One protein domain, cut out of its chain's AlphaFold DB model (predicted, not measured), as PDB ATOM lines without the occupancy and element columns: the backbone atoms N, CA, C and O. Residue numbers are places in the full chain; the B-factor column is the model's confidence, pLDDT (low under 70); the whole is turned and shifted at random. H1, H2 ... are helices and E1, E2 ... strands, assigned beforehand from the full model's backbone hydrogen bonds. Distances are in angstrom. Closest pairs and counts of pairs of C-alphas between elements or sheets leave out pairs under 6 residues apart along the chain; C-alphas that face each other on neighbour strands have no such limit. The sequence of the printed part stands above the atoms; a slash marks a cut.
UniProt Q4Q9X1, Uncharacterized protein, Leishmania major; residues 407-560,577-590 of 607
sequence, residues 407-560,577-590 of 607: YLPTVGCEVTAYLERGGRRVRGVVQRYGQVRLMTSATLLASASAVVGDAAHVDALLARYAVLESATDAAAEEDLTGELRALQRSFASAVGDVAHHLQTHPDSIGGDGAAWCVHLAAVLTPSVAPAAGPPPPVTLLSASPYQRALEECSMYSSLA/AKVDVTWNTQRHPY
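This is residues 407 to 560 and 577 to 590 of the 607 residues of an uncharacterized protein of Leishmania major (UniProt Q4Q9X1). A strongly twisted sheet of four strands curls round one long helix, H3, which runs past the sheet toward a helical hairpin, H1 and H2, at one end of the domain; short H4 follows at H3's other end, and short H5 stands on the sheet's opposite face. The printed part has 168 residues, with named elements in the order E1 E2 H1 H2 H3 H4 E3 E4 H5. The sheet, E2 E1 E3 E4, is antiparallel; the class is mixed. The whole is compact, radius of gyration of the C-alphas 16.9 A, and spans 51 by 34 by 25 A.

E1, residues 414 to 420, begins at C-alpha (-15.975, 26.114, -44.027) and covers 19.9 A; E2 is residues 425 to 431. H1, 442 to 451, and H2, 455 to 463, precede H3, 474 to 504, 44.8 A long. H4 is 506 to 509, E3 516 to 522 and E4 538 to 545, 21.1 A. H5, 546 to 551, ends at C-alpha (-18.053, 8.730, -50.996).

N 418 and O 428 of hairpin E1 and E2 are 3.0 A apart, N 417 and O 518 of E1 and E3 2.9 A, and N 519 and O 542 of hairpin E3 and E4 2.8 A, each within hydrogen-bond range. H3 is on the sheet; the closest C-alphas of H3 and E4, Ala 494 and Val 538, are 6.4 A apart. H5, on the opposite face, stands up over E3 at a height over the sheet of 8.5 A. H1 and H2 touch at Ala 448 and Val 458, C-alphas 6.4 A apart, with a shallow tilt of 23 degrees, opposite ways. H1 only just touches H3, with 3 pairs of C-alphas within 8 A, closest Thr 443 and Glu 483 at 7.4 A, and H3 uses residues 479 to 483 alone. H4 is close to but not clearly touching H3, C-alphas of Leu 502 and Ile 509 6.8 A apart. In H1, H2, H3 and H5 every O i to N i+4 pair is within hydrogen-bond range; H4 is too short for one.

The C-alphas farthest apart, Thr 472 and Asp 507, are 52.7 A apart. Residues 561 to 576 are not printed, a gap of 11.5 A between C-alphas 560 and 577. The link E3 to E4 is long; residues 525 to 534 in it are under pLDDT 70, as are, among others, 449 to 456 and 586 to 590.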
ATOM      1  N   TYR A 407     -22.138  34.132 -40.046       88.94
ATOM      2  CA  TYR A 407     -21.875  34.807 -41.311       88.94
ATOM      3  C   TYR A 407     -20.857  33.994 -42.121       88.94
ATOM      4  O   TYR A 407     -19.664  33.990 -41.816       88.94
ATOM      5  N   LEU A 408     -21.339  33.279 -43.142       90.50
ATOM      6  CA  LEU A 408     -20.544  32.375 -43.986       90.50
ATOM      7  C   LEU A 408     -20.652  32.820 -45.454       90.50
ATOM      8  O   LEU A 408     -21.308  32.156 -46.261       90.50
ATOM      9  N   PRO A 409     -20.065  33.976 -45.810       87.50
ATOM     10  CA  PRO A 409     -20.285  34.612 -47.107       87.50
ATOM     11  C   PRO A 409     -19.600  33.884 -48.270       87.50
ATOM     12  O   PRO A 409     -19.984  34.079 -49.423       87.50
ATOM     13  N   THR A 410     -18.601  33.039 -47.995       90.31
ATOM     14  CA  THR A 410     -17.870  32.272 -49.010       90.31
ATOM     15  C   THR A 410     -17.712  30.817 -48.585       90.31
ATOM     16  O   THR A 410     -17.725  30.479 -47.402       90.31
ATOM     17  N   VAL A 411     -17.494  29.936 -49.563       88.62
ATOM     18  CA  VAL A 411     -17.155  28.521 -49.319       88.62
ATOM     19  C   VAL A 411     -15.776  28.334 -48.669       88.62
ATOM     20  O   VAL A 411     -15.441  27.227 -48.263       88.62
ATOM     21  N   GLY A 412     -14.977  29.403 -48.555       90.62
ATOM     22  CA  GLY A 412     -13.702  29.406 -47.835       90.62
ATOM     23  C   GLY A 412     -13.875  29.407 -46.313       90.62
ATOM     24  O   GLY A 412     -12.983  28.976 -45.591       90.62
ATOM     25  N   CYS A 413     -15.041  29.823 -45.811       93.56
ATOM     26  CA  CYS A 413     -15.329  29.896 -44.377       93.56
ATOM     27  C   CYS A 413     -15.594  28.531 -43.727       93.56
ATOM     28  O   CYS A 413     -15.832  28.475 -42.521       93.56
ATOM     29  N   GLU A 414     -15.590  27.441 -44.496       94.94
ATOM     30  CA  GLU A 414     -15.975  26.114 -44.027       94.94
ATOM     31  C   GLU A 414     -15.056  25.020 -44.570       94.94
ATOM     32  O   GLU A 414     -14.710  24.985 -45.754       94.94
ATOM     33  N   VAL A 415     -14.725  24.052 -43.717       96.06
ATOM     34  CA  VAL A 415     -13.931  22.877 -44.092       96.06
ATOM     35  C   VAL A 415     -14.565  21.591 -43.585       96.06
ATOM     36  O   VAL A 415     -15.325  21.566 -42.615       96.06
ATOM     37  N   THR A 416     -14.220  20.496 -44.246       96.00
ATOM     38  CA  THR A 416     -14.500  19.139 -43.792       96.00
ATOM     39  C   THR A 416     -13.177  18.456 -43.474       96.00
ATOM     40  O   THR A 416     -12.306  18.365 -44.342       96.00
ATOM     41  N   ALA A 417     -13.029  17.965 -42.245       95.19
ATOM     42  CA  ALA A 417     -11.873  17.188 -41.820       95.19
ATOM     43  C   ALA A 417     -12.234  15.701 -41.711       95.19
ATOM     44  O   ALA A 417     -13.271  15.333 -41.151       95.19
ATOM     45  N   TYR A 418     -11.363  14.857 -42.261       92.50
ATOM     46  CA  TYR A 418     -11.486  13.402 -42.245       92.50
ATOM     47  C   TYR A 418     -10.492  12.835 -41.234       92.50
ATOM     48  O   TYR A 418      -9.279  12.887 -41.450       92.50
ATOM     49  N   LEU A 419     -11.017  12.321 -40.126       90.81
ATOM     50  CA  LEU A 419     -10.257  11.818 -38.990       90.81
ATOM     51  C   LEU A 419     -10.427  10.301 -38.918       90.81
ATOM     52  O   LEU A 419     -11.542   9.791 -38.895       90.81
ATOM     53  N   GLU A 420      -9.318   9.579 -38.894       86.69
ATOM     54  CA  GLU A 420      -9.263   8.127 -38.769       86.69
ATOM     55  C   GLU A 420      -8.562   7.757 -37.460       86.69
ATOM     56  O   GLU A 420      -7.780   8.533 -36.899       86.69
ATOM     57  N   ARG A 421      -8.819   6.532 -37.003       83.69
ATOM     58  CA  ARG A 421      -8.168   5.925 -35.842       83.69
ATOM     59  C   ARG A 421      -8.331   6.729 -34.544       83.69
ATOM     60  O   ARG A 421      -7.335   7.120 -33.940       83.69
ATOM     61  N   GLY A 422      -9.563   7.091 -34.181       82.81
ATOM     62  CA  GLY A 422      -9.836   7.875 -32.968       82.81
ATOM     63  C   GLY A 422      -9.163   9.255 -32.959       82.81
ATOM     64  O   GLY A 422      -8.804   9.769 -31.908       82.81
ATOM     65  N   GLY A 423      -8.922   9.845 -34.137       86.31
ATOM     66  CA  GLY A 423      -8.235  11.134 -34.269       86.31
ATOM     67  C   GLY A 423      -6.707  11.046 -34.312       86.31
ATOM     68  O   GLY A 423      -6.058  12.077 -34.468       86.31
ATOM     69  N   ARG A 424      -6.104   9.851 -34.240       85.44
ATOM     70  CA  ARG A 424      -4.644   9.678 -34.400       85.44
ATOM     71  C   ARG A 424      -4.162   9.983 -35.816       85.44
ATOM     72  O   ARG A 424      -2.996  10.310 -36.017       85.44
ATOM     73  N   ARG A 425      -5.045   9.866 -36.812       84.94
ATOM     74  CA  ARG A 425      -4.719  10.128 -38.214       84.94
ATOM     75  C   ARG A 425      -5.673  11.151 -38.812       84.94
ATOM     76  O   ARG A 425      -6.867  10.908 -38.929       84.94
ATOM     77  N   VAL A 426      -5.124  12.260 -39.296       89.19
ATOM     78  CA  VAL A 426      -5.851  13.205 -40.152       89.19
ATOM     79  C   VAL A 426      -5.636  12.778 -41.603       89.19
ATOM     80  O   VAL A 426      -4.537  12.908 -42.136       89.19
ATOM     81  N   ARG A 427      -6.667  12.229 -42.255       85.88
ATOM     82  CA  ARG A 427      -6.583  11.818 -43.668       85.88
ATOM     83  C   ARG A 427      -6.503  13.018 -44.612       85.88
ATOM     84  O   ARG A 427      -5.897  12.933 -45.678       85.88
ATOM     85  N   GLY A 428      -7.133  14.120 -44.232       88.94
ATOM     86  CA  GLY A 428      -7.059  15.381 -44.953       88.94
ATOM     87  C   GLY A 428      -8.129  16.361 -44.499       88.94
ATOM     88  O   GLY A 428      -9.158  15.969 -43.939       88.94
ATOM     89  N   VAL A 429      -7.874  17.638 -44.767       94.25
ATOM     90  CA  VAL A 429      -8.812  18.736 -44.532       94.25
ATOM     91  C   VAL A 429      -9.066  19.420 -45.863       94.25
ATOM     92  O   VAL A 429      -8.137  19.780 -46.584       94.25
ATOM     93  N   VAL A 430     -10.333  19.546 -46.227       92.25
ATOM     94  CA  VAL A 430     -10.752  20.001 -47.553       92.25
ATOM     95  C   VAL A 430     -11.823  21.071 -47.424       92.25
ATOM     96  O   VAL A 430     -12.675  20.985 -46.541       92.25
ATOM     97  N   GLN A 431     -11.811  22.056 -48.321       92.56
ATOM     98  CA  GLN A 431     -12.881  23.046 -48.447       92.56
ATOM     99  C   GLN A 431     -14.256  22.359 -48.470       92.56
ATOM    100  O   GLN A 431     -14.512  21.456 -49.281       92.56
ATOM    101  N   ARG A 432     -15.163  22.792 -47.589       87.88
ATOM    102  CA  ARG A 432     -16.554  22.342 -47.635       87.88
ATOM    103  C   ARG A 432     -17.166  22.887 -48.923       87.88
ATOM    104  O   ARG A 432     -16.914  24.019 -49.316       87.88
ATOM    105  N   TYR A 433     -17.932  22.058 -49.628       84.38
ATOM    106  CA  TYR A 433     -18.419  22.395 -50.970       84.38
ATOM    107  C   TYR A 433     -17.298  22.586 -52.005       84.38
ATOM    108  O   TYR A 433     -17.408  23.446 -52.872       84.38
ATOM    109  N   GLY A 434     -16.252  21.751 -51.974       78.88
ATOM    110  CA  GLY A 434     -15.117  21.796 -52.912       78.88
ATOM    111  C   GLY A 434     -15.450  21.664 -54.411       78.88
ATOM    112  O   GLY A 434     -14.565  21.725 -55.251       78.88
ATOM    113  N   GLN A 435     -16.718  21.510 -54.785       73.50
ATOM    114  CA  GLN A 435     -17.222  21.675 -56.149       73.50
ATOM    115  C   GLN A 435     -17.364  23.145 -56.576       73.50
ATOM    116  O   GLN A 435     -17.373  23.428 -57.770       73.50
ATOM    117  N   VAL A 436     -17.457  24.068 -55.617       78.69
ATOM    118  CA  VAL A 436     -17.478  25.514 -55.847       78.69
ATOM    119  C   VAL A 436     -16.052  26.027 -55.809       78.69
ATOM    120  O   VAL A 436     -15.304  25.749 -54.867       78.69
ATOM    121  N   ARG A 437     -15.681  26.779 -56.841       81.88
ATOM    122  CA  ARG A 437     -14.405  27.477 -56.877       81.88
ATOM    123  C   ARG A 437     -14.446  28.655 -55.909       81.88
ATOM    124  O   ARG A 437     -15.373  29.457 -55.963       81.88
ATOM    125  N   LEU A 438     -13.439  28.768 -55.055       86.62
ATOM    126  CA  LEU A 438     -13.257  29.926 -54.192       86.62
ATOM    127  C   LEU A 438     -12.583  31.049 -54.987       86.62
ATOM    128  O   LEU A 438     -11.459  30.877 -55.460       86.62
ATOM    129  N   MET A 439     -13.290  32.167 -55.157       84.00
ATOM    130  CA  MET A 439     -12.853  33.287 -56.004       84.00
ATOM    131  C   MET A 439     -12.936  34.653 -55.316       84.00
ATOM    132  O   MET A 439     -12.511  35.638 -55.902       84.00
ATOM    133  N   THR A 440     -13.484  34.741 -54.102       87.19
ATOM    134  CA  THR A 440     -13.602  36.003 -53.361       87.19
ATOM    135  C   THR A 440     -13.243  35.805 -51.898       87.19
ATOM    136  O   THR A 440     -13.462  34.724 -51.345       87.19
ATOM    137  N   SER A 441     -12.730  36.863 -51.279       87.38
ATOM    138  CA  SER A 441     -12.483  36.926 -49.841       87.38
ATOM    139  C   SER A 441     -13.782  37.213 -49.075       87.38
ATOM    140  O   SER A 441     -14.591  38.049 -49.481       87.38
ATOM    141  N   ALA A 442     -13.976  36.530 -47.948       88.00
ATOM    142  CA  ALA A 442     -15.050  36.789 -46.991       88.00
ATOM    143  C   ALA A 442     -14.892  38.146 -46.286       88.00
ATOM    144  O   ALA A 442     -15.876  38.841 -46.049       88.00
ATOM    145  N   THR A 443     -13.655  38.535 -45.994       81.31
ATOM    146  CA  THR A 443     -13.261  39.815 -45.389       81.31
ATOM    147  C   THR A 443     -13.690  40.997 -46.243       81.31
ATOM    148  O   THR A 443     -14.264  41.957 -45.733       81.31
ATOM    149  N   LEU A 444     -13.458  40.895 -47.551       81.12
ATOM    150  CA  LEU A 444     -13.851  41.908 -48.525       81.12
ATOM    151  C   LEU A 444     -15.381  42.048 -48.627       81.12
ATOM    152  O   LEU A 444     -15.894  43.152 -48.787       81.12
ATOM    153  N   LEU A 445     -16.132  40.952 -48.474       83.94
ATOM    154  CA  LEU A 445     -17.599  41.000 -48.430       83.94
ATOM    155  C   LEU A 445     -18.129  41.564 -47.102       83.94
ATOM    156  O   LEU A 445     -19.132  42.283 -47.095       83.94
ATOM    157  N   ALA A 446     -17.457  41.267 -45.987       78.75
ATOM    158  CA  ALA A 446     -17.803  41.792 -44.669       78.75
ATOM    159  C   ALA A 446     -17.611  43.316 -44.604       78.75
ATOM    160  O   ALA A 446     -18.523  44.032 -44.198       78.75
ATOM    161  N   SER A 447     -16.464  43.825 -45.067       72.50
ATOM    162  CA  SER A 447     -16.169  45.265 -45.060       72.50
ATOM    163  C   SER A 447     -17.159  46.060 -45.913       72.50
ATOM    164  O   SER A 447     -17.653  47.100 -45.481       72.50
ATOM    165  N   ALA A 448     -17.530  45.537 -47.079       70.00
ATOM    166  CA  ALA A 448     -18.537  46.136 -47.945       70.00
ATOM    167  C   ALA A 448     -19.932  46.179 -47.306       70.00
ATOM    168  O   ALA A 448     -20.625  47.189 -47.412       70.00
ATOM    169  N   SER A 449     -20.309  45.112 -46.595       65.12
ATOM    170  CA  SER A 449     -21.586  45.029 -45.871       65.12
ATOM    171  C   SER A 449     -21.657  46.007 -44.686       65.12
ATOM    172  O   SER A 449     -22.749  46.413 -44.299       65.12
ATOM    173  N   ALA A 450     -20.510  46.382 -44.106       60.00
ATOM    174  CA  ALA A 450     -20.421  47.316 -42.981       60.00
ATOM    175  C   ALA A 450     -20.410  48.796 -43.407       60.00
ATOM    176  O   ALA A 450     -20.879  49.651 -42.657       60.00
ATOM    177  N   VAL A 451     -19.864  49.109 -44.588       52.78
ATOM    178  CA  VAL A 451     -19.675  50.493 -45.066       52.78
ATOM    179  C   VAL A 451     -20.879  51.004 -45.860       52.78
ATOM    180  O   VAL A 451     -21.156  52.202 -45.849       52.78
ATOM    181  N   VAL A 452     -21.628  50.121 -46.525       46.47
ATOM    182  CA  VAL A 452     -22.780  50.508 -47.344       46.47
ATOM    183  C   VAL A 452     -23.882  49.470 -47.154       46.47
ATOM    184  O   VAL A 452     -23.724  48.311 -47.520       46.47
ATOM    185  N   GLY A 453     -25.033  49.880 -46.621       49.09
ATOM    186  CA  GLY A 453     -26.235  49.038 -46.531       49.09
ATOM    187  C   GLY A 453     -26.889  48.730 -47.887       49.09
ATOM    188  O   GLY A 453     -28.106  48.577 -47.944       49.09
ATOM    189  N   ASP A 454     -26.116  48.683 -48.976       53.94
ATOM    190  CA  ASP A 454     -26.595  48.537 -50.347       53.94
ATOM    191  C   ASP A 454     -26.183  47.174 -50.923       53.94
ATOM    192  O   ASP A 454     -25.008  46.898 -51.185       53.94
ATOM    193  N   ALA A 455     -27.175  46.302 -51.124       59.12
ATOM    194  CA  ALA A 455     -26.996  44.964 -51.684       59.12
ATOM    195  C   ALA A 455     -26.327  44.988 -53.072       59.12
ATOM    196  O   ALA A 455     -25.592  44.058 -53.412       59.12
ATOM    197  N   ALA A 456     -26.505  46.073 -53.840       60.22
ATOM    198  CA  ALA A 456     -25.887  46.235 -55.154       60.22
ATOM    199  C   ALA A 456     -24.348  46.250 -55.088       60.22
ATOM    200  O   ALA A 456     -23.680  45.739 -55.990       60.22
ATOM    201  N   HIS A 457     -23.773  46.774 -54.001       71.00
ATOM    202  CA  HIS A 457     -22.325  46.814 -53.809       71.00
ATOM    203  C   HIS A 457     -21.749  45.423 -53.498       71.00
ATOM    204  O   HIS A 457     -20.707  45.042 -54.031       71.00
ATOM    205  N   VAL A 458     -22.464  44.616 -52.706       78.00
ATOM    206  CA  VAL A 458     -22.064  43.237 -52.388       78.00
ATOM    207  C   VAL A 458     -22.139  42.336 -53.623       78.00
ATOM    208  O   VAL A 458     -21.210  41.571 -53.882       78.00
ATOM    209  N   ASP A 459     -23.195  42.452 -54.432       77.88
ATOM    210  CA  ASP A 459     -23.326  41.660 -55.660       77.88
ATOM    211  C   ASP A 459     -22.264  42.012 -56.708       77.88
ATOM    212  O   ASP A 459     -21.806  41.123 -57.442       77.88
ATOM    213  N   ALA A 460     -21.830  43.276 -56.762       78.38
ATOM    214  CA  ALA A 460     -20.705  43.706 -57.588       78.38
ATOM    215  C   ALA A 460     -19.391  43.045 -57.135       78.38
ATOM    216  O   ALA A 460     -18.650  42.518 -57.966       78.38
ATOM    217  N   LEU A 461     -19.135  42.977 -55.826       78.12
ATOM    218  CA  LEU A 461     -17.953  42.300 -55.277       78.12
ATOM    219  C   LEU A 461     -18.009  40.784 -55.471       78.12
ATOM    220  O   LEU A 461     -17.002  40.180 -55.811       78.12
ATOM    221  N   LEU A 462     -19.185  40.168 -55.354       80.44
ATOM    222  CA  LEU A 462     -19.374  38.753 -55.680       80.44
ATOM    223  C   LEU A 462     -19.184  38.458 -57.180       80.44
ATOM    224  O   LEU A 462     -18.941  37.305 -57.537       80.44
ATOM    225  N   ALA A 463     -19.323  39.466 -58.050       76.50
ATOM    226  CA  ALA A 463     -19.017  39.377 -59.482       76.50
ATOM    227  C   ALA A 463     -17.515  39.482 -59.772       76.50
ATOM    228  O   ALA A 463     -17.035  38.918 -60.757       76.50
ATOM    229  N   ARG A 464     -16.793  40.227 -58.932       74.12
ATOM    230  CA  ARG A 464     -15.345  40.395 -59.003       74.12
ATOM    231  C   ARG A 464     -14.700  39.071 -58.582       74.12
ATOM    232  O   ARG A 464     -14.918  38.592 -57.474       74.12
ATOM    233  N   TYR A 465     -13.965  38.426 -59.485       71.81
ATOM    234  CA  TYR A 465     -13.383  37.108 -59.231       71.81
ATOM    235  C   TYR A 465     -11.855  37.190 -59.230       71.81
ATOM    236  O   TYR A 465     -11.240  37.626 -60.199       71.81
ATOM    237  N   ALA A 466     -11.237  36.723 -58.151       75.62
ATOM    238  CA  ALA A 466      -9.801  36.535 -58.072       75.62
ATOM    239  C   ALA A 466      -9.427  35.174 -58.672       75.62
ATOM    240  O   ALA A 466      -9.951  34.123 -58.282       75.62
ATOM    241  N   VAL A 467      -8.490  35.176 -59.619       77.56
ATOM    242  CA  VAL A 467      -7.813  33.958 -60.072       77.56
ATOM    243  C   VAL A 467      -6.391  34.023 -59.568       77.56
ATOM    244  O   VAL A 467      -5.580  34.717 -60.159       77.56
ATOM    245  N   LEU A 468      -6.094  33.292 -58.494       75.56
ATOM    246  CA  LEU A 468      -4.744  33.271 -57.936       75.56
ATOM    247  C   LEU A 468      -3.706  32.989 -59.029       75.56
ATOM    248  O   LEU A 468      -3.895  32.067 -59.826       75.56
ATOM    249  N   GLU A 469      -2.632  33.779 -59.023       75.19
ATOM    250  CA  GLU A 469      -1.492  33.695 -59.945       75.19
ATOM    251  C   GLU A 469      -1.801  34.165 -61.379       75.19
ATOM    252  O   GLU A 469      -0.977  33.988 -62.276       75.19
ATOM    253  N   SER A 470      -2.967  34.782 -61.621       74.88
ATOM    254  CA  SER A 470      -3.304  35.341 -62.939       74.88
ATOM    255  C   SER A 470      -2.793  36.762 -63.154       74.88
ATOM    256  O   SER A 470      -2.654  37.175 -64.305       74.88
ATOM    257  N   ALA A 471      -2.560  37.502 -62.064       72.19
ATOM    258  CA  ALA A 471      -2.269  38.933 -62.051       72.19
ATOM    259  C   ALA A 471      -3.342  39.816 -62.728       72.19
ATOM    260  O   ALA A 471      -3.069  40.970 -63.055       72.19
ATOM    261  N   THR A 472      -4.562  39.302 -62.936       73.62
ATOM    262  CA  THR A 472      -5.660  40.058 -63.575       73.62
ATOM    263  C   THR A 472      -6.291  41.072 -62.626       73.62
ATOM    264  O   THR A 472      -6.669  42.160 -63.051       73.62
ATOM    265  N   ASP A 473      -6.346  40.740 -61.337       79.19
ATOM    266  CA  ASP A 473      -6.767  41.629 -60.256       79.19
ATOM    267  C   ASP A 473      -5.877  41.369 -59.038       79.19
ATOM    268  O   ASP A 473      -6.216  40.602 -58.134       79.19
ATOM    269  N   ALA A 474      -4.686  41.973 -59.051       83.19
ATOM    270  CA  ALA A 474      -3.650  41.721 -58.050       83.19
ATOM    271  C   ALA A 474      -4.123  42.007 -56.613       83.19
ATOM    272  O   ALA A 474      -3.762  41.270 -55.702       83.19
ATOM    273  N   ALA A 475      -4.969  43.024 -56.422       82.62
ATOM    274  CA  ALA A 475      -5.514  43.364 -55.110       82.62
ATOM    275  C   ALA A 475      -6.472  42.277 -54.596       82.62
ATOM    276  O   ALA A 475      -6.328  41.813 -53.470       82.62
ATOM    277  N   ALA A 476      -7.411  41.810 -55.430       82.06
ATOM    278  CA  ALA A 476      -8.322  40.734 -55.033       82.06
ATOM    279  C   ALA A 476      -7.588  39.397 -54.811       82.06
ATOM    280  O   ALA A 476      -7.965  38.614 -53.936       82.06
ATOM    281  N   GLU A 477      -6.539  39.123 -55.595       84.88
ATOM    282  CA  GLU A 477      -5.672  37.956 -55.406       84.88
ATOM    283  C   GLU A 477      -4.881  38.028 -54.093       84.88
ATOM    284  O   GLU A 477      -4.782  37.017 -53.390       84.88
ATOM    285  N   GLU A 478      -4.345  39.199 -53.741       87.12
ATOM    286  CA  GLU A 478      -3.628  39.426 -52.485       87.12
ATOM    287  C   GLU A 478      -4.556  39.257 -51.275       87.12
ATOM    288  O   GLU A 478      -4.227  38.483 -50.370       87.12
ATOM    289  N   ASP A 479      -5.744  39.870 -51.306       85.62
ATOM    290  CA  ASP A 479      -6.765  39.750 -50.258       85.62
ATOM    291  C   ASP A 479      -7.168  38.285 -50.032       85.62
ATOM    292  O   ASP A 479      -7.142  37.778 -48.904       85.62
ATOM    293  N   LEU A 480      -7.495  37.567 -51.114       88.94
ATOM    294  CA  LEU A 480      -7.879  36.157 -51.039       88.94
ATOM    295  C   LEU A 480      -6.722  35.285 -50.534       88.94
ATOM    296  O   LEU A 480      -6.929  34.382 -49.722       88.94
ATOM    297  N   THR A 481      -5.495  35.553 -50.977       89.31
ATOM    298  CA  THR A 481      -4.312  34.807 -50.530       89.31
ATOM    299  C   THR A 481      -4.029  35.043 -49.046       89.31
ATOM    300  O   THR A 481      -3.724  34.095 -48.314       89.31
ATOM    301  N   GLY A 482      -4.132  36.291 -48.582       88.19
ATOM    302  CA  GLY A 482      -3.977  36.659 -47.178       88.19
ATOM    303  C   GLY A 482      -5.007  35.960 -46.290       88.19
ATOM    304  O   GLY A 482      -4.637  35.306 -45.309       88.19
ATOM    305  N   GLU A 483      -6.280  36.011 -46.686       89.69
ATOM    306  CA  GLU A 483      -7.375  35.348 -45.980       89.69
ATOM    307  C   GLU A 483      -7.182  33.829 -45.916       89.69
ATOM    308  O   GLU A 483      -7.289  33.237 -44.839       89.69
ATOM    309  N   LEU A 484      -6.822  33.188 -47.031       91.00
ATOM    310  CA  LEU A 484      -6.597  31.743 -47.068       91.00
ATOM    311  C   LEU A 484      -5.467  31.301 -46.136       91.00
ATOM    312  O   LEU A 484      -5.588  30.268 -45.479       91.00
ATOM    313  N   ARG A 485      -4.388  32.085 -46.008       89.88
ATOM    314  CA  ARG A 485      -3.316  31.808 -45.033       89.88
ATOM    315  C   ARG A 485      -3.792  31.967 -43.587       89.88
ATOM    316  O   ARG A 485      -3.340  31.226 -42.711       89.88
ATOM    317  N   ALA A 486      -4.669  32.929 -43.308       88.94
ATOM    318  CA  ALA A 486      -5.253  33.101 -41.980       88.94
ATOM    319  C   ALA A 486      -6.177  31.925 -41.626       88.94
ATOM    320  O   ALA A 486      -5.969  31.276 -40.600       88.94
ATOM    321  N   LEU A 487      -7.111  31.587 -42.518       92.06
ATOM    322  CA  LEU A 487      -8.047  30.474 -42.351       92.06
ATOM    323  C   LEU A 487      -7.333  29.122 -42.276       92.06
ATOM    324  O   LEU A 487      -7.694  28.289 -41.448       92.06
ATOM    325  N   GLN A 488      -6.275  28.915 -43.066       92.69
ATOM    326  CA  GLN A 488      -5.411  27.737 -42.976       92.69
ATOM    327  C   GLN A 488      -4.901  27.517 -41.548       92.69
ATOM    328  O   GLN A 488      -4.981  26.405 -41.031       92.69
ATOM    329  N   ARG A 489      -4.391  28.571 -40.896       91.00
ATOM    330  CA  ARG A 489      -3.885  28.483 -39.517       91.00
ATOM    331  C   ARG A 489      -5.009  28.187 -38.524       91.00
ATOM    332  O   ARG A 489      -4.844  27.291 -37.699       91.00
ATOM    333  N   SER A 490      -6.146  28.876 -38.643       92.62
ATOM    334  CA  SER A 490      -7.331  28.639 -37.806       92.62
ATOM    335  C   SER A 490      -7.814  27.191 -37.890       92.62
ATOM    336  O   SER A 490      -7.961  26.521 -36.869       92.62
ATOM    337  N   PHE A 491      -8.028  26.677 -39.105       95.06
ATOM    338  CA  PHE A 491      -8.541  25.325 -39.304       95.06
ATOM    339  C   PHE A 491      -7.524  24.247 -38.946       95.06
ATOM    340  O   PHE A 491      -7.913  23.240 -38.363       95.06
ATOM    341  N   ALA A 492      -6.236  24.446 -39.239       92.19
ATOM    342  CA  ALA A 492      -5.197  23.501 -38.835       92.19
ATOM    343  C   ALA A 492      -5.136  23.352 -37.308       92.19
ATOM    344  O   ALA A 492      -5.111  22.228 -36.811       92.19
ATOM    345  N   SER A 493      -5.182  24.474 -36.576       91.75
ATOM    346  CA  SER A 493      -5.236  24.469 -35.109       91.75
ATOM    347  C   SER A 493      -6.485  23.747 -34.606       91.75
ATOM    348  O   SER A 493      -6.379  22.815 -33.820       91.75
ATOM    349  N   ALA A 494      -7.659  24.109 -35.127       94.56
ATOM    350  CA  ALA A 494      -8.930  23.525 -34.710       94.56
ATOM    351  C   ALA A 494      -9.018  22.015 -34.989       94.56
ATOM    352  O   ALA A 494      -9.541  21.255 -34.180       94.56
ATOM    353  N   VAL A 495      -8.490  21.546 -36.122       95.00
ATOM    354  CA  VAL A 495      -8.425  20.107 -36.427       95.00
ATOM    355  C   VAL A 495      -7.450  19.394 -35.493       95.00
ATOM    356  O   VAL A 495      -7.734  18.267 -35.096       95.00
ATOM    357  N   GLY A 496      -6.343  20.041 -35.115       92.62
ATOM    358  CA  GLY A 496      -5.444  19.556 -34.068       92.62
ATOM    359  C   GLY A 496      -6.158  19.391 -32.724       92.62
ATOM    360  O   GLY A 496      -6.063  18.326 -32.119       92.62
ATOM    361  N   ASP A 497      -6.942  20.392 -32.315       93.50
ATOM    362  CA  ASP A 497      -7.725  20.360 -31.074       93.50
ATOM    363  C   ASP A 497      -8.776  19.244 -31.095       93.50
ATOM    364  O   ASP A 497      -8.893  18.488 -30.133       93.50
ATOM    365  N   VAL A 498      -9.507  19.083 -32.206       93.75
ATOM    366  CA  VAL A 498     -10.460  17.972 -32.371       93.75
ATOM    367  C   VAL A 498      -9.728  16.633 -32.327       93.75
ATOM    368  O   VAL A 498     -10.139  15.742 -31.596       93.75
ATOM    369  N   ALA A 499      -8.632  16.472 -33.071       92.12
ATOM    370  CA  ALA A 499      -7.856  15.234 -33.081       92.12
ATOM    371  C   ALA A 499      -7.359  14.861 -31.675       92.12
ATOM    372  O   ALA A 499      -7.477  13.706 -31.271       92.12
ATOM    373  N   HIS A 500      -6.860  15.837 -30.917       92.00
ATOM    374  CA  HIS A 500      -6.423  15.645 -29.538       92.00
ATOM    375  C   HIS A 500      -7.589  15.324 -28.591       92.00
ATOM    376  O   HIS A 500      -7.483  14.416 -27.765       92.00
ATOM    377  N   HIS A 501      -8.724  16.012 -28.733       93.38
ATOM    378  CA  HIS A 501      -9.946  15.732 -27.972       93.38
ATOM    379  C   HIS A 501     -10.426  14.295 -28.182       93.38
ATOM    380  O   HIS A 501     -10.748  13.603 -27.218       93.38
ATOM    381  N   LEU A 502     -10.400  13.814 -29.428       91.06
ATOM    382  CA  LEU A 502     -10.785  12.441 -29.738       91.06
ATOM    383  C   LEU A 502      -9.838  11.415 -29.094       91.06
ATOM    384  O   LEU A 502     -10.290  10.423 -28.528       91.06
ATOM    385  N   GLN A 503      -8.531  11.685 -29.104       89.69
ATOM    386  CA  GLN A 503      -7.531  10.811 -28.480       89.69
ATOM    387  C   GLN A 503      -7.627  10.778 -26.948       89.69
ATOM    388  O   GLN A 503      -7.259   9.782 -26.331       89.69
ATOM    389  N   THR A 504      -8.099  11.861 -26.327       90.50
ATOM    390  CA  THR A 504      -8.209  11.988 -24.864       90.50
ATOM    391  C   THR A 504      -9.530  11.466 -24.302       90.50
ATOM    392  O   THR A 504      -9.592  11.166 -23.113       90.50
ATOM    393  N   HIS A 505     -10.562  11.293 -25.138       89.50
ATOM    394  CA  HIS A 505     -11.887  10.820 -24.718       89.50
ATOM    395  C   HIS A 505     -12.371   9.561 -25.473       89.50
ATOM    396  O   HIS A 505     -13.548   9.511 -25.856       89.50
ATOM    397  N   PRO A 506     -11.521   8.533 -25.684       84.75
ATOM    398  CA  PRO A 506     -11.783   7.427 -26.610       84.75
ATOM    399  C   PRO A 506     -13.093   6.684 -26.314       84.75
ATOM    400  O   PRO A 506     -13.848   6.388 -27.239       84.75
ATOM    401  N   ASP A 507     -13.423   6.454 -25.046       82.75
ATOM    402  CA  ASP A 507     -14.613   5.685 -24.655       82.75
ATOM    403  C   ASP A 507     -15.925   6.368 -25.071       82.75
ATOM    404  O   ASP A 507     -16.897   5.712 -25.439       82.75
ATOM    405  N   SER A 508     -15.939   7.703 -25.090       83.44
ATOM    406  CA  SER A 508     -17.128   8.497 -25.429       83.44
ATOM    407  C   SER A 508     -17.350   8.681 -26.934       83.44
ATOM    408  O   SER A 508     -18.401   9.176 -27.339       83.44
ATOM    409  N   ILE A 509     -16.387   8.272 -27.769       85.12
ATOM    410  CA  ILE A 509     -16.372   8.532 -29.219       85.12
ATOM    411  C   ILE A 509     -16.140   7.273 -30.069       85.12
ATOM    412  O   ILE A 509     -15.769   7.372 -31.240       85.12
ATOM    413  N   GLY A 510     -16.297   6.080 -29.492       82.75
ATOM    414  CA  GLY A 510     -16.097   4.811 -30.202       82.75
ATOM    415  C   GLY A 510     -14.641   4.341 -30.323       82.75
ATOM    416  O   GLY A 510     -14.370   3.396 -31.058       82.75
ATOM    417  N   GLY A 511     -13.712   4.962 -29.597       84.19
ATOM    418  CA  GLY A 511     -12.332   4.513 -29.428       84.19
ATOM    419  C   GLY A 511     -11.433   4.645 -30.658       84.19
ATOM    420  O   GLY A 511     -11.752   5.303 -31.649       84.19
ATOM    421  N   ASP A 512     -10.279   3.976 -30.593       78.50
ATOM    422  CA  ASP A 512      -9.233   4.020 -31.623       78.50
ATOM    423  C   ASP A 512      -9.662   3.428 -32.975       78.50
ATOM    424  O   ASP A 512      -8.997   3.667 -33.976       78.50
ATOM    425  N   GLY A 513     -10.749   2.654 -33.041       75.75
ATOM    426  CA  GLY A 513     -11.291   2.141 -34.304       75.75
ATOM    427  C   GLY A 513     -12.190   3.139 -35.035       75.75
ATOM    428  O   GLY A 513     -12.432   2.986 -36.233       75.75
ATOM    429  N   ALA A 514     -12.676   4.177 -34.346       85.19
ATOM    430  CA  ALA A 514     -13.654   5.096 -34.909       85.19
ATOM    431  C   ALA A 514     -13.032   6.038 -35.948       85.19
ATOM    432  O   ALA A 514     -11.902   6.521 -35.815       85.19
ATOM    433  N   ALA A 515     -13.812   6.325 -36.987       88.12
ATOM    434  CA  ALA A 515     -13.501   7.325 -37.994       88.12
ATOM    435  C   ALA A 515     -14.622   8.364 -38.035       88.12
ATOM    436  O   ALA A 515     -15.808   8.026 -38.022       88.12
ATOM    437  N   TRP A 516     -14.234   9.632 -38.105       90.19
ATOM    438  CA  TRP A 516     -15.128  10.771 -37.971       90.19
ATOM    439  C   TRP A 516     -14.937  11.741 -39.129       90.19
ATOM    440  O   TRP A 516     -13.819  12.067 -39.526       90.19
ATOM    441  N   CYS A 517     -16.051  12.212 -39.683       92.19
ATOM    442  CA  CYS A 517     -16.061  13.334 -40.607       92.19
ATOM    443  C   CYS A 517     -16.671  14.532 -39.882       92.19
ATOM    444  O   CYS A 517     -17.864  14.518 -39.580       92.19
ATOM    445  N   VAL A 518     -15.854  15.543 -39.579       93.62
ATOM    446  CA  VAL A 518     -16.289  16.750 -38.861       93.62
ATOM    447  C   VAL A 518     -16.318  17.949 -39.802       93.62
ATOM    448  O   VAL A 518     -15.426  18.141 -40.629       93.62
ATOM    449  N   HIS A 519     -17.365  18.758 -39.680       93.88
ATOM    450  CA  HIS A 519     -17.552  19.992 -40.433       93.88
ATOM    451  C   HIS A 519     -17.277  21.178 -39.517       93.88
ATOM    452  O   HIS A 519     -17.932  21.324 -38.480       93.88
ATOM    453  N   LEU A 520     -16.323  22.014 -39.908       95.56
ATOM    454  CA  LEU A 520     -15.852  23.158 -39.137       95.56
ATOM    455  C   LEU A 520     -16.138  24.451 -39.897       95.56
ATOM    456  O   LEU A 520     -16.082  24.465 -41.128       95.56
ATOM    457  N   ALA A 521     -16.396  25.530 -39.164       95.12
ATOM    458  CA  ALA A 521     -16.586  26.858 -39.733       95.12
ATOM    459  C   ALA A 521     -15.805  27.918 -38.964       95.12
ATOM    460  O   ALA A 521     -15.730  27.869 -37.734       95.12
ATOM    461  N   ALA A 522     -15.255  28.883 -39.695       92.69
ATOM    462  CA  ALA A 522     -14.680  30.083 -39.112       92.69
ATOM    463  C   ALA A 522     -15.808  31.015 -38.649       92.69
ATOM    464  O   ALA A 522     -16.756  31.280 -39.389       92.69
ATOM    465  N   VAL A 523     -15.706  31.512 -37.421       88.94
ATOM    466  CA  VAL A 523     -16.652  32.470 -36.851       88.94
ATOM    467  C   VAL A 523     -16.195  33.868 -37.255       88.94
ATOM    468  O   VAL A 523     -15.230  34.406 -36.710       88.94
ATOM    469  N   LEU A 524     -16.875  34.433 -38.250       82.00
ATOM    470  CA  LEU A 524     -16.615  35.775 -38.762       82.00
ATOM    471  C   LEU A 524     -17.648  36.759 -38.216       82.00
ATOM    472  O   LEU A 524     -18.836  36.444 -38.140       82.00
ATOM    473  N   THR A 525     -17.202  37.967 -37.875       68.81
ATOM    474  CA  THR A 525     -18.099  39.078 -37.549       68.81
ATOM    475  C   THR A 525     -18.240  39.986 -38.773       68.81
ATOM    476  O   THR A 525     -17.234  40.360 -39.377       68.81
ATOM    477  N   PRO A 526     -19.464  40.380 -39.164       59.84
ATOM    478  CA  PRO A 526     -19.689  41.207 -40.352       59.84
ATOM    479  C   PRO A 526     -19.160  42.651 -40.227       59.84
ATOM    480  O   PRO A 526     -19.286  43.411 -41.175       59.84
ATOM    481  N   SER A 527     -18.567  43.041 -39.088       52.06
ATOM    482  CA  SER A 527     -18.166  44.426 -38.782       52.06
ATOM    483  C   SER A 527     -16.655  44.644 -38.619       52.06
ATOM    484  O   SER A 527     -16.237  45.786 -38.425       52.06
ATOM    485  N   VAL A 528     -15.819  43.600 -38.662       47.12
ATOM    486  CA  VAL A 528     -14.374  43.737 -38.416       47.12
ATOM    487  C   VAL A 528     -13.604  43.107 -39.564       47.12
ATOM    488  O   VAL A 528     -13.668  41.899 -39.763       47.12
ATOM    489  N   ALA A 529     -12.862  43.921 -40.315       44.88
ATOM    490  CA  ALA A 529     -11.932  43.426 -41.321       44.88
ATOM    491  C   ALA A 529     -10.758  42.708 -40.620       44.88
ATOM    492  O   ALA A 529     -10.006  43.365 -39.892       44.88
ATOM    493  N   PRO A 530     -10.543  41.393 -40.811       49.81
ATOM    494  CA  PRO A 530      -9.379  40.692 -40.274       49.81
ATOM    495  C   PRO A 530      -8.128  40.997 -41.113       49.81
ATOM    496  O   PRO A 530      -7.508  40.099 -41.667       49.81
ATOM    497  N   ALA A 531      -7.738  42.267 -41.229       47.47
ATOM    498  CA  ALA A 531      -6.517  42.627 -41.953       47.47
ATOM    499  C   ALA A 531      -5.255  42.531 -41.064       47.47
ATOM    500  O   ALA A 531      -4.150  42.393 -41.577       47.47
ATOM    501  N   ALA A 532      -5.399  42.543 -39.730       48.41
ATOM    502  CA  ALA A 532      -4.269  42.425 -38.790       48.41
ATOM    503  C   ALA A 532      -4.618  41.756 -37.441       48.41
ATOM    504  O   ALA A 532      -3.822  41.787 -36.503       48.41
ATOM    505  N   GLY A 533      -5.822  41.191 -37.317       56.03
ATOM    506  CA  GLY A 533      -6.323  40.611 -36.070       56.03
ATOM    507  C   GLY A 533      -5.829  39.183 -35.806       56.03
ATOM    508  O   GLY A 533      -5.249  38.546 -36.692       56.03
ATOM    509  N   PRO A 534      -6.074  38.647 -34.595       64.81
ATOM    510  CA  PRO A 534      -5.865  37.231 -34.321       64.81
ATOM    511  C   PRO A 534      -6.667  36.363 -35.312       64.81
ATOM    512  O   PRO A 534      -7.720  36.794 -35.791       64.81
ATOM    513  N   PRO A 535      -6.179  35.150 -35.635       74.94
ATOM    514  CA  PRO A 535      -6.890  34.227 -36.513       74.94
ATOM    515  C   PRO A 535      -8.331  34.013 -36.019       74.94
ATOM    516  O   PRO A 535      -8.533  33.882 -34.807       74.94
ATOM    517  N   PRO A 536      -9.336  33.983 -36.917       85.00
ATOM    518  CA  PRO A 536     -10.726  33.853 -36.502       85.00
ATOM    519  C   PRO A 536     -10.933  32.530 -35.750       85.00
ATOM    520  O   PRO A 536     -10.356  31.508 -36.157       85.00
ATOM    521  N   PRO A 537     -11.744  32.526 -34.674       89.69
ATOM    522  CA  PRO A 537     -12.060  31.303 -33.954       89.69
ATOM    523  C   PRO A 537     -12.854  30.346 -34.847       89.69
ATOM    524  O   PRO A 537     -13.542  30.760 -35.781       89.69
ATOM    525  N   VAL A 538     -12.757  29.051 -34.559       93.44
ATOM    526  CA  VAL A 538     -13.408  27.989 -35.334       93.44
ATOM    527  C   VAL A 538     -14.384  27.243 -34.443       93.44
ATOM    528  O   VAL A 538     -14.069  26.913 -33.303       93.44
ATOM    529  N   THR A 539     -15.560  26.935 -34.979       93.00
ATOM    530  CA  THR A 539     -16.579  26.138 -34.293       93.00
ATOM    531  C   THR A 539     -16.889  24.853 -35.057       93.00
ATOM    532  O   THR A 539     -16.790  24.800 -36.290       93.00
ATOM    533  N   LEU A 540     -17.263  23.802 -34.325       92.38
ATOM    534  CA  LEU A 540     -17.725  22.544 -34.904       92.38
ATOM    535  C   LEU A 540     -19.219  22.649 -35.234       92.38
ATOM    536  O   LEU A 540     -20.074  22.735 -34.354       92.38
ATOM    537  N   LEU A 541     -19.556  22.594 -36.523       88.38
ATOM    538  CA  LEU A 541     -20.945  22.659 -36.979       88.38
ATOM    539  C   LEU A 541     -21.681  21.340 -36.736       88.38
ATOM    540  O   LEU A 541     -22.811  21.308 -36.234       88.38
ATOM    541  N   SER A 542     -21.067  20.241 -37.175       87.12
ATOM    542  CA  SER A 542     -21.667  18.906 -37.172       87.12
ATOM    543  C   SER A 542     -20.644  17.827 -37.501       87.12
ATOM    544  O   SER A 542     -19.604  18.124 -38.083       87.12
ATOM    545  N   ALA A 543     -21.001  16.576 -37.224       86.56
ATOM    546  CA  ALA A 543     -20.339  15.404 -37.776       86.56
ATOM    547  C   ALA A 543     -21.271  14.648 -38.734       86.56
ATOM    548  O   ALA A 543     -22.498  14.760 -38.646       86.56
ATOM    549  N   SER A 544     -20.685  13.887 -39.654       82.69
ATOM    550  CA  SER A 544     -21.397  12.995 -40.570       82.69
ATOM    551  C   SER A 544     -20.766  11.596 -40.590       82.69
ATOM    552  O   SER A 544     -19.593  11.446 -40.231       82.69
ATOM    553  N   PRO A 545     -21.519  10.550 -40.995       81.50
ATOM    554  CA  PRO A 545     -20.969   9.207 -41.126       81.50
ATOM    555  C   PRO A 545     -19.771   9.204 -42.078       81.50
ATOM    556  O   PRO A 545     -19.900   9.584 -43.246       81.50
ATOM    557  N   TYR A 546     -18.620   8.751 -41.581       86.00
ATOM    558  CA  TYR A 546     -17.334   8.870 -42.268       86.00
ATOM    559  C   TYR A 546     -17.355   8.308 -43.692       86.00
ATOM    560  O   TYR A 546     -17.005   9.002 -44.646       86.00
ATOM    561  N   GLN A 547     -17.832   7.071 -43.849       79.19
ATOM    562  CA  GLN A 547     -17.850   6.370 -45.131       79.19
ATOM    563  C   GLN A 547     -18.698   7.102 -46.176       79.19
ATOM    564  O   GLN A 547     -18.238   7.373 -47.286       79.19
ATOM    565  N   ARG A 548     -19.908   7.516 -45.793       76.62
ATOM    566  CA  ARG A 548     -20.801   8.279 -46.669       76.62
ATOM    567  C   ARG A 548     -20.187   9.621 -47.065       76.62
ATOM    568  O   ARG A 548     -20.216   9.991 -48.236       76.62
ATOM    569  N   ALA A 549     -19.597  10.332 -46.106       81.25
ATOM    570  CA  ALA A 549     -18.950  11.611 -46.365       81.25
ATOM    571  C   ALA A 549     -17.728  11.477 -47.283       81.25
ATOM    572  O   ALA A 549     -17.431  12.384 -48.063       81.25
ATOM    573  N   LEU A 550     -17.017  10.351 -47.213       78.44
ATOM    574  CA  LEU A 550     -15.885  10.048 -48.082       78.44
ATOM    575  C   LEU A 550     -16.346   9.757 -49.521       78.44
ATOM    576  O   LEU A 550     -15.744  10.242 -50.480       78.44
ATOM    577  N   GLU A 551     -17.451   9.028 -49.689       72.25
ATOM    578  CA  GLU A 551     -18.053   8.730 -50.996       72.25
ATOM    579  C   GLU A 551     -18.648   9.953 -51.705       72.25
ATOM    580  O   GLU A 551     -18.672  10.009 -52.945       72.25
ATOM    581  N   GLU A 552     -19.153  10.904 -50.917       73.62
ATOM    582  CA  GLU A 552     -19.731  12.172 -51.365       73.62
ATOM    583  C   GLU A 552     -18.666  13.282 -51.524       73.62
ATOM    584  O   GLU A 552     -18.966  14.342 -52.077       73.62
ATOM    585  N   CYS A 553     -17.409  13.036 -51.124       77.19
ATOM    586  CA  CYS A 553     -16.322  14.012 -51.201       77.19
ATOM    587  C   CYS A 553     -15.943  14.348 -52.654       77.19
ATOM    588  O   CYS A 553     -15.392  13.524 -53.396       77.19
ATOM    589  N   SER A 554     -16.192  15.595 -53.061       71.38
ATOM    590  CA  SER A 554     -15.839  16.111 -54.390       71.38
ATOM    591  C   SER A 554     -14.327  16.267 -54.590       71.38
ATOM    592  O   SER A 554     -13.857  16.164 -55.724       71.38
ATOM    593  N   MET A 555     -13.569  16.426 -53.499       72.44
ATOM    594  CA  MET A 555     -12.107  16.559 -53.486       72.44
ATOM    595  C   MET A 555     -11.406  15.310 -52.936       72.44
ATOM    596  O   MET A 555     -10.330  15.398 -52.355       72.44
ATOM    597  N   TYR A 556     -12.003  14.126 -53.126       72.62
ATOM    598  CA  TYR A 556     -11.451  12.855 -52.639       72.62
ATOM    599  C   TYR A 556      -9.999  12.611 -53.080       72.62
ATOM    600  O   TYR A 556      -9.206  12.087 -52.308       72.62
ATOM    601  N   SER A 557      -9.632  13.012 -54.302       68.50
ATOM    602  CA  SER A 557      -8.260  12.879 -54.822       68.50
ATOM    603  C   SER A 557      -7.226  13.713 -54.067       68.50
ATOM    604  O   SER A 557      -6.036  13.450 -54.198       68.50
ATOM    605  N   SER A 558      -7.675  14.721 -53.322       73.88
ATOM    606  CA  SER A 558      -6.828  15.575 -52.491       73.88
ATOM    607  C   SER A 558      -6.648  15.023 -51.077       73.88
ATOM    608  O   SER A 558      -5.864  15.563 -50.304       73.88
ATOM    609  N   LEU A 559      -7.376  13.961 -50.716       74.38
ATOM    610  CA  LEU A 559      -7.192  13.267 -49.448       74.38
ATOM    611  C   LEU A 559      -6.002  12.316 -49.558       74.38
ATOM    612  O   LEU A 559      -5.811  11.671 -50.593       74.38
ATOM    613  N   ALA A 560      -5.227  12.183 -48.480       69.44
ATOM    614  CA  ALA A 560      -4.128  11.230 -48.457       69.44
ATOM    615  C   ALA A 560      -4.665   9.804 -48.710       69.44
ATOM    616  O   ALA A 560      -5.714   9.432 -48.157       69.44
ATOM    617  N   ALA A 577       1.123  15.046 -38.536       56.94
ATOM    618  CA  ALA A 577       1.794  15.739 -39.631       56.94
ATOM    619  C   ALA A 577       1.097  17.084 -39.893       56.94
ATOM    620  O   ALA A 577      -0.119  17.184 -39.717       56.94
ATOM    621  N   LYS A 578       1.864  18.108 -40.296       67.38
ATOM    622  CA  LYS A 578       1.364  19.465 -40.560       67.38
ATOM    623  C   LYS A 578       0.023  19.403 -41.306       67.38
ATOM    624  O   LYS A 578      -0.039  18.923 -42.437       67.38
ATOM    625  N   VAL A 579      -1.046  19.833 -40.636       81.75
ATOM    626  CA  VAL A 579      -2.408  19.771 -41.173       81.75
ATOM    627  C   VAL A 579      -2.576  20.901 -42.182       81.75
ATOM    628  O   VAL A 579      -2.746  22.056 -41.799       81.75
ATOM    629  N   ASP A 580      -2.529  20.565 -43.469       87.19
ATOM    630  CA  ASP A 580      -2.777  21.508 -44.558       87.19
ATOM    631  C   ASP A 580      -4.224  21.373 -45.078       87.19
ATOM    632  O   ASP A 580      -4.750  20.266 -45.230       87.19
ATOM    633  N   VAL A 581      -4.890  22.506 -45.327       90.81
ATOM    634  CA  VAL A 581      -6.235  22.557 -45.912       90.81
ATOM    635  C   VAL A 581      -6.092  22.658 -47.420       90.81
ATOM    636  O   VAL A 581      -5.425  23.544 -47.948       90.81
ATOM    637  N   THR A 582      -6.761  21.760 -48.137       89.94
ATOM    638  CA  THR A 582      -6.869  21.878 -49.589       89.94
ATOM    639  C   THR A 582      -8.028  22.800 -49.950       89.94
ATOM    640  O   THR A 582      -9.183  22.503 -49.634       89.94
ATOM    641  N   TRP A 583      -7.718  23.882 -50.663       89.12
ATOM    642  CA  TRP A 583      -8.681  24.851 -51.186       89.12
ATOM    643  C   TRP A 583      -8.926  24.634 -52.679       89.12
ATOM    644  O   TRP A 583      -7.985  24.394 -53.437       89.12
ATOM    645  N   ASN A 584     -10.176  24.761 -53.128       86.00
ATOM    646  CA  ASN A 584     -10.487  24.737 -54.555       86.00
ATOM    647  C   ASN A 584     -10.376  26.149 -55.149       86.00
ATOM    648  O   ASN A 584     -11.378  26.821 -55.390       86.00
ATOM    649  N   THR A 585      -9.148  26.602 -55.392       80.69
ATOM    650  CA  THR A 585      -8.858  27.883 -56.068       80.69
ATOM    651  C   THR A 585      -8.662  27.712 -57.581       80.69
ATOM    652  O   THR A 585      -8.790  28.663 -58.364       80.69
ATOM    653  N   GLN A 586      -8.391  26.479 -58.016       68.88
ATOM    654  CA  GLN A 586      -8.086  26.128 -59.401       68.88
ATOM    655  C   GLN A 586      -9.336  25.745 -60.206       68.88
ATOM    656  O   GLN A 586     -10.432  25.555 -59.685       68.88
ATOM    657  N   ARG A 587      -9.175  25.631 -61.531       54.62
ATOM    658  CA  ARG A 587     -10.239  25.211 -62.453       54.62
ATOM    659  C   ARG A 587     -10.621  23.749 -62.193       54.62
ATOM    660  O   ARG A 587     -10.099  22.834 -62.826       54.62
ATOM    661  N   HIS A 588     -11.569  23.515 -61.290       49.28
ATOM    662  CA  HIS A 588     -12.189  22.202 -61.187       49.28
ATOM    663  C   HIS A 588     -13.082  21.954 -62.412       49.28
ATOM    664  O   HIS A 588     -13.739  22.868 -62.921       49.28
ATOM    665  N   PRO A 589     -13.144  20.714 -62.922       44.50
ATOM    666  CA  PRO A 589     -14.020  20.400 -64.034       44.50
ATOM    667  C   PRO A 589     -15.480  20.576 -63.602       44.50
ATOM    668  O   PRO A 589     -15.985  19.749 -62.854       44.50
ATOM    669  N   TYR A 590     -16.134  21.614 -64.117       47.34
ATOM    670  CA  TYR A 590     -17.567  21.933 -64.113       47.34
ATOM    671  C   TYR A 590     -18.495  21.010 -63.299       47.34
ATOM    672  O   TYR A 590     -19.190  20.168 -63.872       47.34
TER     673      TYR A 590